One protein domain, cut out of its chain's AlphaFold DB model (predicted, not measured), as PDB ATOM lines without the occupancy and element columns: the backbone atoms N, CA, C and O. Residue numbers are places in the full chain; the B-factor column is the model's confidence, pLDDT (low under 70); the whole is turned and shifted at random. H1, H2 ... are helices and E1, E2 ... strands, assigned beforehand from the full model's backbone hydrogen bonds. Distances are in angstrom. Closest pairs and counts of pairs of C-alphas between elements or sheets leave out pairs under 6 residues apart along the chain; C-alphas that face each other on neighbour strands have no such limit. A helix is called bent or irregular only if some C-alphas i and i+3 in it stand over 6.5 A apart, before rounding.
ATOM      1  N   GLN A  39     225.967 164.366 248.141       58.44
ATOM      2  CA  GLN A  39     225.592 164.237 249.554       58.44
ATOM      3  C   GLN A  39     226.812 164.319 250.481       58.44
ATOM      4  O   GLN A  39     226.744 165.000 251.503       58.44
ATOM      5  N   LEU A  40     227.931 163.705 250.084       62.06
ATOM      6  CA  LEU A  40     229.189 163.730 250.837       62.06
ATOM      7  C   LEU A  40     229.799 165.138 250.927       62.06
ATOM      8  O   LEU A  40     230.354 165.500 251.959       62.06
ATOM      9  N   LEU A  41     229.635 165.968 249.891       71.00
ATOM     10  CA  LEU A  41     230.162 167.336 249.864       71.00
ATOM     11  C   LEU A  41     229.275 168.363 250.589       71.00
ATOM     12  O   LEU A  41     229.751 169.452 250.911       71.00
ATOM     13  N   ARG A  42     228.009 168.049 250.909       81.56
ATOM     14  CA  ARG A  42     227.104 169.006 251.584       81.56
ATOM     15  C   ARG A  42     227.621 169.439 252.950       81.56
ATOM     16  O   ARG A  42     227.609 170.632 253.243       81.56
ATOM     17  N   ALA A  43     228.038 168.491 253.786       85.00
ATOM     18  CA  ALA A  43     228.482 168.796 255.143       85.00
ATOM     19  C   ALA A  43     229.789 169.618 255.163       85.00
ATOM     20  O   ALA A  43     229.797 170.660 255.823       85.00
ATOM     21  N   PRO A  44     230.839 169.259 254.393       90.38
ATOM     22  CA  PRO A  44     232.036 170.086 254.262       90.38
ATOM     23  C   PRO A  44     231.739 171.497 253.748       90.38
ATOM     24  O   PRO A  44     232.144 172.470 254.378       90.38
ATOM     25  N   VAL A  45     230.967 171.635 252.660       90.31
ATOM     26  CA  VAL A  45     230.643 172.957 252.095       90.31
ATOM     27  C   VAL A  45     229.851 173.796 253.097       90.31
ATOM     28  O   VAL A  45     230.175 174.962 253.312       90.31
ATOM     29  N   ARG A  46     228.848 173.216 253.766       93.69
ATOM     30  CA  ARG A  46     228.077 173.915 254.804       93.69
ATOM     31  C   ARG A  46     228.967 174.373 255.959       93.69
ATOM     32  O   ARG A  46     228.779 175.487 256.437       93.69
ATOM     33  N   SER A  47     229.920 173.545 256.388       93.94
ATOM     34  CA  SER A  47     230.881 173.895 257.439       93.94
ATOM     35  C   SER A  47     231.758 175.079 257.024       93.94
ATOM     36  O   SER A  47     231.846 176.065 257.751       93.94
ATOM     37  N   VAL A  48     232.306 175.046 255.805       96.00
ATOM     38  CA  VAL A  48     233.104 176.149 255.250       96.00
ATOM     39  C   VAL A  48     232.296 177.444 255.201       96.00
ATOM     40  O   VAL A  48     232.762 178.472 255.690       96.00
ATOM     41  N   VAL A  49     231.067 177.409 254.674       96.31
ATOM     42  CA  VAL A  49     230.207 178.601 254.629       96.31
ATOM     43  C   VAL A  49     229.915 179.110 256.041       96.31
ATOM     44  O   VAL A  49     230.041 180.310 256.269       96.31
ATOM     45  N   ARG A  50     229.593 178.226 256.999       95.88
ATOM     46  CA  ARG A  50     229.338 178.591 258.403       95.88
ATOM     47  C   ARG A  50     230.521 179.341 259.014       95.88
ATOM     48  O   ARG A  50     230.331 180.378 259.647       95.88
ATOM     49  N   THR A  51     231.733 178.835 258.800       96.69
ATOM     50  CA  THR A  51     232.967 179.473 259.268       96.69
ATOM     51  C   THR A  51     233.177 180.825 258.596       96.69
ATOM     52  O   THR A  51     233.428 181.810 259.282       96.69
ATOM     53  N   LEU A  52     233.003 180.926 257.277       97.31
ATOM     54  CA  LEU A  52     233.179 182.192 256.562       97.31
ATOM     55  C   LEU A  52     232.219 183.280 257.062       97.31
ATOM     56  O   LEU A  52     232.661 184.389 257.368       97.31
ATOM     57  N   VAL A  53     230.926 182.969 257.206       96.75
ATOM     58  CA  VAL A  53     229.911 183.961 257.615       96.75
ATOM     59  C   VAL A  53     230.027 184.394 259.080       96.75
ATOM     60  O   VAL A  53     229.383 185.360 259.477       96.75
ATOM     61  N   SER A  54     230.864 183.724 259.880       94.50
ATOM     62  CA  SER A  54     231.169 184.133 261.258       94.50
ATOM     63  C   SER A  54     232.056 185.383 261.349       94.50
ATOM     64  O   SER A  54     232.104 186.025 262.398       94.50
ATOM     65  N   SER A  55     232.714 185.760 260.247       95.44
ATOM     66  CA  SER A  55     233.589 186.930 260.159       95.44
ATOM     67  C   SER A  55     233.052 187.953 259.158       95.44
ATOM     68  O   SER A  55     232.417 187.603 258.163       95.44
ATOM     69  N   GLY A  56     233.352 189.236 259.375       95.88
ATOM     70  CA  GLY A  56     232.975 190.301 258.441       95.88
ATOM     71  C   GLY A  56     233.539 190.103 257.023       95.88
ATOM     72  O   GLY A  56     232.765 190.153 256.065       95.88
ATOM     73  N   PRO A  57     234.854 189.861 256.850       97.44
ATOM     74  CA  PRO A  57     235.444 189.602 255.535       97.44
ATOM     75  C   PRO A  57     234.892 188.341 254.859       97.44
ATOM     76  O   PRO A  57     234.547 188.384 253.678       97.44
ATOM     77  N   GLY A  58     234.737 187.241 255.602       97.88
ATOM     78  CA  GLY A  58     234.188 185.999 255.060       97.88
ATOM     79  C   GLY A  58     232.719 186.137 254.651       97.88
ATOM     80  O   GLY A  58     232.344 185.682 253.572       97.88
ATOM     81  N   LEU A  59     231.902 186.863 255.421       97.81
ATOM     82  CA  LEU A  59     230.531 187.203 255.033       97.81
ATOM     83  C   LEU A  59     230.494 187.996 253.720       97.81
ATOM     84  O   LEU A  59     229.672 187.701 252.852       97.81
ATOM     85  N   ARG A  60     231.385 188.983 253.545       97.81
ATOM     86  CA  ARG A  60     231.480 189.749 252.289       97.81
ATOM     87  C   ARG A  60     231.843 188.846 251.113       97.81
ATOM     88  O   ARG A  60     231.212 188.962 250.066       97.81
ATOM     89  N   LEU A  61     232.805 187.938 251.290       98.00
ATOM     90  CA  LEU A  61     233.184 186.967 250.263       98.00
ATOM     91  C   LEU A  61     231.993 186.086 249.866       98.00
ATOM     92  O   LEU A  61     231.668 185.985 248.684       98.00
ATOM     93  N   VAL A  62     231.297 185.509 250.850       97.88
ATOM     94  CA  VAL A  62     230.112 184.672 250.613       97.88
ATOM     95  C   VAL A  62     229.015 185.464 249.902       97.88
ATOM     96  O   VAL A  62     228.421 184.953 248.960       97.88
ATOM     97  N   ASN A  63     228.777 186.717 250.289       98.00
ATOM     98  CA  ASN A  63     227.799 187.594 249.647       98.00
ATOM     99  C   ASN A  63     228.161 187.880 248.171       98.00
ATOM    100  O   ASN A  63     227.314 187.753 247.287       98.00
ATOM    101  N   VAL A  64     229.430 188.182 247.870       97.25
ATOM    102  CA  VAL A  64     229.909 188.374 246.485       97.25
ATOM    103  C   VAL A  64     229.692 187.117 245.642       97.25
ATOM    104  O   VAL A  64     229.176 187.213 244.527       97.25
ATOM    105  N   VAL A  65     230.042 185.944 246.174       96.56
ATOM    106  CA  VAL A  65     229.837 184.663 245.484       96.56
ATOM    107  C   VAL A  65     228.346 184.388 245.290       96.56
ATOM    108  O   VAL A  65     227.922 184.097 244.175       96.56
ATOM    109  N   HIS A  66     227.539 184.546 246.340       96.00
ATOM    110  CA  HIS A  66     226.096 184.316 246.315       96.00
ATOM    111  C   HIS A  66     225.391 185.149 245.236       96.00
ATOM    112  O   HIS A  66     224.547 184.641 244.497       96.00
ATOM    113  N   ARG A  67     225.765 186.423 245.093       94.25
ATOM    114  CA  ARG A  67     225.192 187.315 244.076       94.25
ATOM    115  C   ARG A  67     225.493 186.867 242.645       94.25
ATOM    116  O   ARG A  67     224.677 187.112 241.765       94.25
ATOM    117  N   ARG A  68     226.599 186.159 242.407       94.38
ATOM    118  CA  ARG A  68     226.949 185.600 241.087       94.38
ATOM    119  C   ARG A  68     226.282 184.254 240.791       94.38
ATOM    120  O   ARG A  68     226.375 183.769 239.668       94.38
ATOM    121  N   LEU A  69     225.627 183.637 241.773       92.88
ATOM    122  CA  LEU A  69     224.927 182.373 241.569       92.88
ATOM    123  C   LEU A  69     223.717 182.559 240.647       92.88
ATOM    124  O   LEU A  69     222.973 183.534 240.772       92.88
ATOM    125  N   THR A  70     223.484 181.568 239.785       90.25
ATOM    126  CA  THR A  70     222.238 181.440 239.017       90.25
ATOM    127  C   THR A  70     221.040 181.241 239.958       90.25
ATOM    128  O   THR A  70     221.231 180.789 241.093       90.25
ATOM    129  N   PRO A  71     219.792 181.493 239.518       84.69
ATOM    130  CA  PRO A  71     218.604 181.273 240.353       84.69
ATOM    131  C   PRO A  71     218.534 179.860 240.958       84.69
ATOM    132  O   PRO A  71     218.341 179.696 242.165       84.69
ATOM    133  N   VAL A  72     218.816 178.827 240.153       83.62
ATOM    134  CA  VAL A  72     218.872 177.427 240.608       83.62
ATOM    135  C   VAL A  72     219.948 177.226 241.679       83.62
ATOM    136  O   VAL A  72     219.726 176.529 242.673       83.62
ATOM    137  N   ALA A  73     221.121 177.838 241.510       88.94
ATOM    138  CA  ALA A  73     222.204 177.739 242.480       88.94
ATOM    139  C   ALA A  73     221.906 178.514 243.777       88.94
ATOM    140  O   ALA A  73     222.227 178.006 244.850       88.94
ATOM    141  N   ARG A  74     221.223 179.668 243.719       91.31
ATOM    142  CA  ARG A  74     220.739 180.389 244.914       91.31
ATOM    143  C   ARG A  74     219.723 179.561 245.699       91.31
ATOM    144  O   ARG A  74     219.838 179.464 246.918       91.31
ATOM    145  N   ARG A  75     218.795 178.875 245.018       87.62
ATOM    146  CA  ARG A  75     217.864 177.925 245.661       87.62
ATOM    147  C   ARG A  75     218.606 176.788 246.363       87.62
ATOM    148  O   ARG A  75     218.318 176.454 247.510       87.62
ATOM    149  N   ARG A  76     219.613 176.207 245.703       87.81
ATOM    150  CA  ARG A  76     220.466 175.171 246.312       87.81
ATOM    151  C   ARG A  76     221.245 175.700 247.517       87.81
ATOM    152  O   ARG A  76     221.327 174.996 248.519       87.81
ATOM    153  N   PHE A  77     221.787 176.916 247.428       92.25
ATOM    154  CA  PHE A  77     222.478 177.586 248.530       92.25
ATOM    155  C   PHE A  77     221.542 177.804 249.722       92.25
ATOM    156  O   PHE A  77     221.904 177.460 250.845       92.25
ATOM    157  N   PHE A  78     220.312 178.270 249.480       90.81
ATOM    158  CA  PHE A  78     219.288 178.411 250.514       90.81
ATOM    159  C   PHE A  78     219.075 177.099 251.272       90.81
ATOM    160  O   PHE A  78     219.322 177.052 252.470       90.81
ATOM    161  N   TYR A  79     218.742 176.000 250.589       87.38
ATOM    162  CA  TYR A  79     218.511 174.710 251.259       87.38
ATOM    163  C   TYR A  79     219.773 174.052 251.838       87.38
ATOM    164  O   TYR A  79     219.687 173.073 252.584       87.38
ATOM    165  N   LEU A  80     220.964 174.530 251.474       89.50
ATOM    166  CA  LEU A  80     222.210 174.107 252.105       89.50
ATOM    167  C   LEU A  80     222.440 174.832 253.439       89.50
ATOM    168  O   LEU A  80     222.959 174.222 254.377       89.50
ATOM    169  N   CYS A  81     222.043 176.105 253.513       91.56
ATOM    170  CA  CYS A  81     222.403 177.038 254.579       91.56
ATOM    171  C   CYS A  81     221.212 177.555 255.412       91.56
ATOM    172  O   CYS A  81     221.433 178.379 256.298       91.56
ATOM    173  N   CYS A  82     219.979 177.099 255.164       87.75
ATOM    174  CA  CYS A  82     218.766 177.469 255.907       87.75
ATOM    175  C   CYS A  82     218.740 176.821 257.304       87.75
ATOM    176  O   CYS A  82     218.041 175.843 257.561       87.75
ATOM    177  N   ASP A  83     219.566 177.340 258.205       86.56
ATOM    178  CA  ASP A  83     219.714 176.857 259.574       86.56
ATOM    179  C   ASP A  83     219.377 177.982 260.558       86.56
ATOM    180  O   ASP A  83     220.103 178.972 260.659       86.56
ATOM    181  N   GLU A  84     218.278 177.802 261.297       82.88
ATOM    182  CA  GLU A  84     217.773 178.729 262.321       82.88
ATOM    183  C   GLU A  84     218.774 178.959 263.466       82.88
ATOM    184  O   GLU A  84     218.589 179.878 264.256       82.88
ATOM    185  N   THR A  85     219.842 178.163 263.594       87.44
ATOM    186  CA  THR A  85     220.874 178.341 264.632       87.44
ATOM    187  C   THR A  85     221.975 179.326 264.237       87.44
ATOM    188  O   THR A  85     222.811 179.692 265.068       87.44
ATOM    189  N   TRP A  86     222.022 179.772 262.978       91.56
ATOM    190  CA  TRP A  86     223.102 180.628 262.488       91.56
ATOM    191  C   TRP A  86     222.845 182.091 262.850       91.56
ATOM    192  O   TRP A  86     222.033 182.779 262.238       91.56
ATOM    193  N   ARG A  87     223.580 182.589 263.849       91.69
ATOM    194  CA  ARG A  87     223.543 183.990 264.293       91.69
ATOM    195  C   ARG A  87     224.596 184.809 263.545       91.69
ATOM    196  O   ARG A  87     225.729 184.959 264.001       91.69
ATOM    197  N   VAL A  88     224.223 185.313 262.372       94.44
ATOM    198  CA  VAL A  88     225.117 186.078 261.488       94.44
ATOM    199  C   VAL A  88     224.961 187.579 261.732       94.44
ATOM    200  O   VAL A  88     223.850 188.074 261.903       94.44
ATOM    201  N   GLN A  89     226.078 188.311 261.730       96.06
ATOM    202  CA  GLN A  89     226.100 189.768 261.871       96.06
ATOM    203  C   GLN A  89     226.828 190.414 260.702       96.06
ATOM    204  O   GLN A  89     227.907 189.967 260.318       96.06
ATOM    205  N   GLY A  90     226.274 191.503 260.173       96.50
ATOM    206  CA  GLY A  90     226.941 192.308 259.159       96.50
ATOM    207  C   GLY A  90     225.998 192.830 258.089       96.50
ATOM    208  O   GLY A  90     224.830 193.100 258.337       96.50
ATOM    209  N   ARG A  91     226.529 193.022 256.883       96.56
ATOM    210  CA  ARG A  91     225.802 193.605 255.751       96.56
ATOM    211  C   ARG A  91     225.667 192.559 254.656       96.56
ATOM    212  O   ARG A  91     226.674 192.131 254.092       96.56
ATOM    213  N   TRP A  92     224.436 192.184 254.349       97.69
ATOM    214  CA  TRP A  92     224.108 191.344 253.207       97.69
ATOM    215  C   TRP A  92     223.488 192.204 252.115       97.69
ATOM    216  O   TRP A  92     222.727 193.118 252.408       97.69
ATOM    217  N   THR A  93     223.826 191.961 250.857       97.75
ATOM    218  CA  THR A  93     223.299 192.756 249.743       97.75
ATOM    219  C   THR A  93     222.678 191.840 248.720       97.75
ATOM    220  O   THR A  93     223.270 190.828 248.359       97.75
ATOM    221  N   VAL A  94     221.517 192.224 248.223       96.12
ATOM    222  CA  VAL A  94     220.783 191.493 247.189       96.12
ATOM    223  C   VAL A  94     220.505 192.435 246.029       96.12
ATOM    224  O   VAL A  94     220.477 193.649 246.220       96.12
ATOM    225  N   ASP A  95     220.346 191.896 244.826       94.56
ATOM    226  CA  ASP A  95     219.988 192.692 243.651       94.56
ATOM    227  C   ASP A  95     218.576 192.298 243.216       94.56
ATOM    228  O   ASP A  95     218.272 191.114 243.162       94.56
ATOM    229  N   PHE A  96     217.710 193.258 242.918       95.88
ATOM    230  CA  PHE A  96     216.345 193.012 242.460       95.88
ATOM    231  C   PHE A  96     215.982 194.033 241.387       95.88
ATOM    232  O   PHE A  96     216.095 195.231 241.649       95.88
ATOM    233  N   ALA A  97     215.590 193.573 240.192       94.94
ATOM    234  CA  ALA A  97     215.148 194.432 239.092       94.94
ATOM    235  C   ALA A  97     216.101 195.620 238.816       94.94
ATOM    236  O   ALA A  97     215.690 196.772 238.676       94.94
ATOM    237  N   GLY A  98     217.411 195.353 238.811       94.19
ATOM    238  CA  GLY A  98     218.454 196.362 238.581       94.19
ATOM    239  C   GLY A  98     218.794 197.261 239.780       94.19
ATOM    240  O   GLY A  98     219.711 198.075 239.682       94.19
ATOM    241  N   ARG A  99     218.124 197.113 240.929       95.56
ATOM    242  CA  ARG A  99     218.448 197.837 242.169       95.56
ATOM    243  C   ARG A  99     219.211 196.954 243.142       95.56
ATOM    244  O   ARG A  99     218.947 195.762 243.255       95.56
ATOM    245  N   ARG A 100     220.135 197.553 243.896       96.62
ATOM    246  CA  ARG A 100     220.836 196.881 244.995       96.62
ATOM    247  C   ARG A 100     220.199 197.248 246.322       96.62
ATOM    248  O   ARG A 100     220.093 198.426 246.646       96.62
ATOM    249  N   LEU A 101     219.838 196.233 247.094       97.50
ATOM    250  CA  LEU A 101     219.230 196.372 248.405       97.50
ATOM    251  C   LEU A 101     220.204 195.913 249.487       97.50
ATOM    252  O   LEU A 101     220.963 194.954 249.307       97.50
ATOM    253  N   LEU A 102     220.156 196.587 250.629       97.75
ATOM    254  CA  LEU A 102     220.885 196.235 251.834       97.75
ATOM    255  C   LEU A 102     219.963 195.502 252.805       97.75
ATOM    256  O   LEU A 102     218.943 196.033 253.235       97.75
ATOM    257  N   LEU A 103     220.382 194.312 253.210       97.31
ATOM    258  CA  LEU A 103     219.798 193.548 254.295       97.31
ATOM    259  C   LEU A 103     220.808 193.510 255.468       97.31
ATOM    260  O   LEU A 103     221.734 192.693 255.457       97.31
ATOM    261  N   PRO A 104     220.674 194.380 256.494       95.88
ATOM    262  CA  PRO A 104     221.455 194.277 257.725       95.88
ATOM    263  C   PRO A 104     221.179 192.975 258.489       95.88
ATOM    264  O   PRO A 104     220.054 192.692 258.884       95.88
ATOM    265  N   LEU A 105     222.223 192.198 258.756       96.38
ATOM    266  CA  LEU A 105     222.145 191.003 259.588       96.38
ATOM    267  C   LEU A 105     222.488 191.366 261.033       96.38
ATOM    268  O   LEU A 105     223.544 191.951 261.291       96.38
ATOM    269  N   SER A 106     221.613 190.991 261.965       93.38
ATOM    270  CA  SER A 106     221.819 191.159 263.404       93.38
ATOM    271  C   SER A 106     221.680 189.822 264.121       93.38
ATOM    272  O   SER A 106     220.795 189.035 263.796       93.38
ATOM    273  N   ARG A 107     222.510 189.595 265.144       92.12
ATOM    274  CA  ARG A 107     222.398 188.422 266.028       92.12
ATOM    275  C   ARG A 107     221.144 188.472 266.899       92.12
ATOM    276  O   ARG A 107     220.637 187.420 267.269       92.12
ATOM    277  N   ASP A 108     220.633 189.675 267.152       90.94
ATOM    278  CA  ASP A 108     219.395 189.905 267.900       90.94
ATOM    279  C   ASP A 108     218.151 189.547 267.085       90.94
ATOM    280  O   ASP A 108     217.053 189.486 267.633       90.94
ATOM    281  N   PHE A 109     218.314 189.322 265.777       90.81
ATOM    282  CA  PHE A 109     217.265 188.815 264.912       90.81
ATOM    283  C   PHE A 109     217.575 187.365 264.517       90.81
ATOM    284  O   PHE A 109     218.342 187.142 263.576       90.81
ATOM    285  N   PRO A 110     216.994 186.364 265.208       84.06
ATOM    286  CA  PRO A 110     217.264 184.950 264.946       84.06
ATOM    287  C   PRO A 110     217.102 184.548 263.477       84.06
ATOM    288  O   PRO A 110     217.918 183.783 262.964       84.06
ATOM    289  N   ASP A 111     216.109 185.124 262.796       89.38
ATOM    290  CA  ASP A 111     215.773 184.800 261.412       89.38
ATOM    291  C   ASP A 111     216.491 185.688 260.381       89.38
ATOM    292  O   ASP A 111     216.260 185.527 259.186       89.38
ATOM    293  N   ALA A 112     217.403 186.588 260.788       92.88
ATOM    294  CA  ALA A 112     218.100 187.501 259.869       92.88
ATOM    295  C   ALA A 112     218.790 186.768 258.723       92.88
ATOM    296  O   ALA A 112     218.670 187.152 257.559       92.88
ATOM    297  N   TRP A 113     219.519 185.705 259.068       94.56
ATOM    298  CA  TRP A 113     220.231 184.895 258.095       94.56
ATOM    299  C   TRP A 113     219.253 184.237 257.123       94.56
ATOM    300  O   TRP A 113     219.392 184.419 255.914       94.56
ATOM    301  N   LEU A 114     218.234 183.549 257.651       92.31
ATOM    302  CA  LEU A 114     217.219 182.847 256.866       92.31
ATOM    303  C   LEU A 114     216.470 183.802 255.926       92.31
ATOM    304  O   LEU A 114     216.345 183.514 254.737       92.31
ATOM    305  N   ALA A 115     216.035 184.950 256.442       92.06
ATOM    306  CA  ALA A 115     215.360 186.004 255.697       92.06
ATOM    307  C   ALA A 115     216.232 186.519 254.536       92.06
ATOM    308  O   ALA A 115     215.771 186.633 253.398       92.06
ATOM    309  N   ALA A 116     217.518 186.764 254.793       94.88
ATOM    310  CA  ALA A 116     218.434 187.320 253.805       94.88
ATOM    311  C   ALA A 116     218.771 186.357 252.660       94.88
ATOM    312  O   ALA A 116     218.769 186.763 251.494       94.88
ATOM    313  N   ILE A 117     219.028 185.080 252.958       93.69
ATOM    314  CA  ILE A 117     219.289 184.071 251.917       93.69
ATOM    315  C   ILE A 117     217.990 183.606 251.236       93.69
ATOM    316  O   ILE A 117     217.989 183.235 250.060       93.69
ATOM    317  N   GLY A 118     216.862 183.689 251.948       90.44
ATOM    318  CA  GLY A 118     215.522 183.409 251.435       90.44
ATOM    319  C   GLY A 118     215.042 184.421 250.396       90.44
ATOM    320  O   GLY A 118     214.236 184.058 249.543       90.44
ATOM    321  N   PHE A 119     215.593 185.643 250.388       93.38
ATOM    322  CA  PHE A 119     215.209 186.707 249.454       93.38
ATOM    323  C   PHE A 119     215.252 186.286 247.970       93.38
ATOM    324  O   PHE A 119     214.424 186.732 247.176       93.38
ATOM    325  N   HIS A 120     216.188 185.412 247.594       86.00
ATOM    326  CA  HIS A 120     216.233 184.803 246.258       86.00
ATOM    327  C   HIS A 120     215.965 183.301 246.265       86.00
ATOM    328  O   HIS A 120     215.508 182.756 245.267       86.00
ATOM    329  N   GLY A 121     216.357 182.612 247.340       77.81
ATOM    330  CA  GLY A 121     216.492 181.163 247.303       77.81
ATOM    331  C   GLY A 121     215.259 180.379 247.741       77.81
ATOM    332  O   GLY A 121     215.203 179.189 247.447       77.81
ATOM    333  N   TYR A 122     214.298 180.997 248.433       81.88
ATOM    334  CA  TYR A 122     213.115 180.276 248.911       81.88
ATOM    335  C   TYR A 122     212.085 180.064 247.793       81.88
ATOM    336  O   TYR A 122     211.708 178.925 247.509       81.88
ATOM    337  N   ASP A 123     211.707 181.154 247.126       77.88
ATOM    338  CA  ASP A 123     210.681 181.186 246.079       77.88
ATOM    339  C   ASP A 123     211.187 181.998 244.868       77.88
ATOM    340  O   ASP A 123     210.922 183.202 244.751       77.88
ATOM    341  N   PRO A 124     212.036 181.390 244.016       78.81
ATOM    342  CA  PRO A 124     212.569 182.062 242.835       78.81
ATOM    343  C   PRO A 124     211.486 182.372 241.792       78.81
ATOM    344  O   PRO A 124     211.646 183.318 241.025       78.81
ATOM    345  N   GLU A 125     210.391 181.613 241.772       81.56
ATOM    346  CA  GLU A 125     209.270 181.828 240.863       81.56
ATOM    347  C   GLU A 125     208.522 183.132 241.217       81.56
ATOM    348  O   GLU A 125     208.329 184.001 240.362       81.56
ATOM    349  N   LEU A 126     208.213 183.350 242.501       80.75
ATOM    350  CA  LEU A 126     207.641 184.611 242.987       80.75
ATOM    351  C   LEU A 126     208.596 185.798 242.791       80.75
ATOM    352  O   LEU A 126     208.163 186.913 242.491       80.75
ATOM    353  N   HIS A 127     209.904 185.564 242.940       87.19
ATOM    354  CA  HIS A 127     210.923 186.572 242.661       87.19
ATOM    355  C   HIS A 127     210.851 187.070 241.210       87.19
ATOM    356  O   HIS A 127     210.813 188.280 240.987       87.19
ATOM    357  N   ALA A 128     210.782 186.145 240.246       85.50
ATOM    358  CA  ALA A 128     210.680 186.461 238.823       85.50
ATOM    359  C   ALA A 128     209.364 187.179 238.478       85.50
ATOM    360  O   ALA A 128     209.363 188.135 237.700       85.50
ATOM    361  N   LEU A 129     208.249 186.774 239.098       88.00
ATOM    362  CA  LEU A 129     206.970 187.467 238.938       88.00
ATOM    363  C   LEU A 129     207.073 188.932 239.377       88.00
ATOM    364  O   LEU A 129     206.675 189.830 238.639       88.00
ATOM    365  N   TYR A 130     207.620 189.191 240.566       93.81
ATOM    366  CA  TYR A 130     207.730 190.557 241.079       93.81
ATOM    367  C   TYR A 130     208.666 191.410 240.228       93.81
ATOM    368  O   TYR A 130     208.367 192.579 239.997       93.81
ATOM    369  N   GLU A 131     209.766 190.837 239.738       93.75
ATOM    370  CA  GLU A 131     210.679 191.515 238.817       93.75
ATOM    371  C   GLU A 131     209.966 191.912 237.516       93.75
ATOM    372  O   GLU A 131     210.020 193.079 237.125       93.75
ATOM    373  N   THR A 132     209.206 190.996 236.907       93.44
ATOM    374  CA  THR A 132     208.375 191.285 235.725       93.44
ATOM    375  C   THR A 132     207.351 192.389 236.003       93.44
ATOM    376  O   THR A 132     207.156 193.275 235.174       93.44
ATOM    377  N   LEU A 133     206.717 192.393 237.180       92.88
ATOM    378  CA  LEU A 133     205.751 193.431 237.546       92.88
ATOM    379  C   LEU A 133     206.396 194.818 237.640       92.88
ATOM    380  O   LEU A 133     205.842 195.776 237.111       92.88
ATOM    381  N   VAL A 134     207.548 194.950 238.305       96.06
ATOM    382  CA  VAL A 134     208.178 196.268 238.522       96.06
ATOM    383  C   VAL A 134     208.952 196.785 237.308       96.06
ATOM    384  O   VAL A 134     209.178 197.988 237.211       96.06
ATOM    385  N   THR A 135     209.363 195.899 236.398       93.75
ATOM    386  CA  THR A 135     210.060 196.257 235.146       93.75
ATOM    387  C   THR A 135     209.130 196.352 233.940       93.75
ATOM    388  O   THR A 135     209.513 196.909 232.912       93.75
ATOM    389  N   GLY A 136     207.911 195.823 234.055       92.12
ATOM    390  CA  GLY A 136     206.932 195.809 232.981       92.12
ATOM    391  C   GLY A 136     206.421 197.202 232.591       92.12
ATOM    392  O   GLY A 136     206.650 198.192 233.287       92.12
TER     393      GLY A 136
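Overview. This is residues 39 to 136 of the 430 residues of an uncharacterized protein of Candidatus Rokubacteria bacterium (UniProt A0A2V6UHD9). A two-stranded hairpin, E1 and E2, covers one side of a small helical body: H2 and H4 pack on the hairpin, and H3 lies beside H4 on the side away from the strands. H1 crosses one end of this group, packing on H2 and H3, while H5 lies at the other end, near H3 and H4 but touching no helix. The printed part has 98 residues, with five named helices and two named strands in the order H1 H2 H3 E1 E2 H4 H5; the sheet, E1 - E2, is antiparallel, and the class is mostly helix. The whole is compact, with a radius of gyration of the C-alphas of 13.4 A and spans of 40 by 31 by 21 A.

Arrangement. E1, residues 90 to 96, and E2, residues 99 to 105, form a hairpin with a tight link, antiparallel at 152 degrees. N 92 and O 103 are 3.0 A apart, and N 99 and O 96 are 2.9 A apart, both within hydrogen-bond range. The closest C-alphas of E1 and H2, residues 56 to 68, are those of Trp 92 and Asn 63, 6.4 A apart. For E2 and H4, residues 112 to 121, they are those of Leu 105 and Ala 112, 5.4 A apart. H4 touches H3, residues 71 to 81, at a shallow tilt of 28 degrees, opposite ways; their closest C-alphas are those of Gly 121 and Arg 75, 3.9 A apart. H1, residues 39 to 53, touches H3 about perpendicular at 82 degrees, closest at the C-alphas of Arg 46 and Leu 80, 6.5 A apart. With residues 49 to 53 alone H1 touches H2, at a steep tilt of 52 degrees, opposite ways, closest at the C-alphas of Val 53 and Leu 59, 4.2 A apart. H5, residues 124 to 135, is close to H4 but not clearly touching, with the C-alphas of His 127 and His 120 the closest, 6.7 A apart. Among the pairs that are apart are H2 and H4, and H1 and H5. In H2, H3 and H5 every O i to N i+4 pair is within hydrogen-bond range; in H1 it is 9 of 11 and in H4 5 of 6.

Along the chain. H1 begins at C-alpha 39, (225.592, 164.237, 249.554), and is 21.7 A long; it is irregular, but only just, with C-alphas 40 and 43 6.7 A apart. H2 is 19.0 A long and H3 15.3 A. E1 begins at C-alpha 90, (226.941, 192.308, 259.159), and is 19.8 A long; E2 is 19.1 A. H4 is 14.2 A long. H5, 16.3 A long, ends at C-alpha 135, (210.060, 196.257, 235.146).

Size, cuts and confidence. The two C-alphas farthest apart, those of Leu 40 and Gly 136, are 42.9 A apart. The printed part has no cut, and no link is long. The mean pLDDT of the printed part is 91.2, and residues 39 to 40 are under 70.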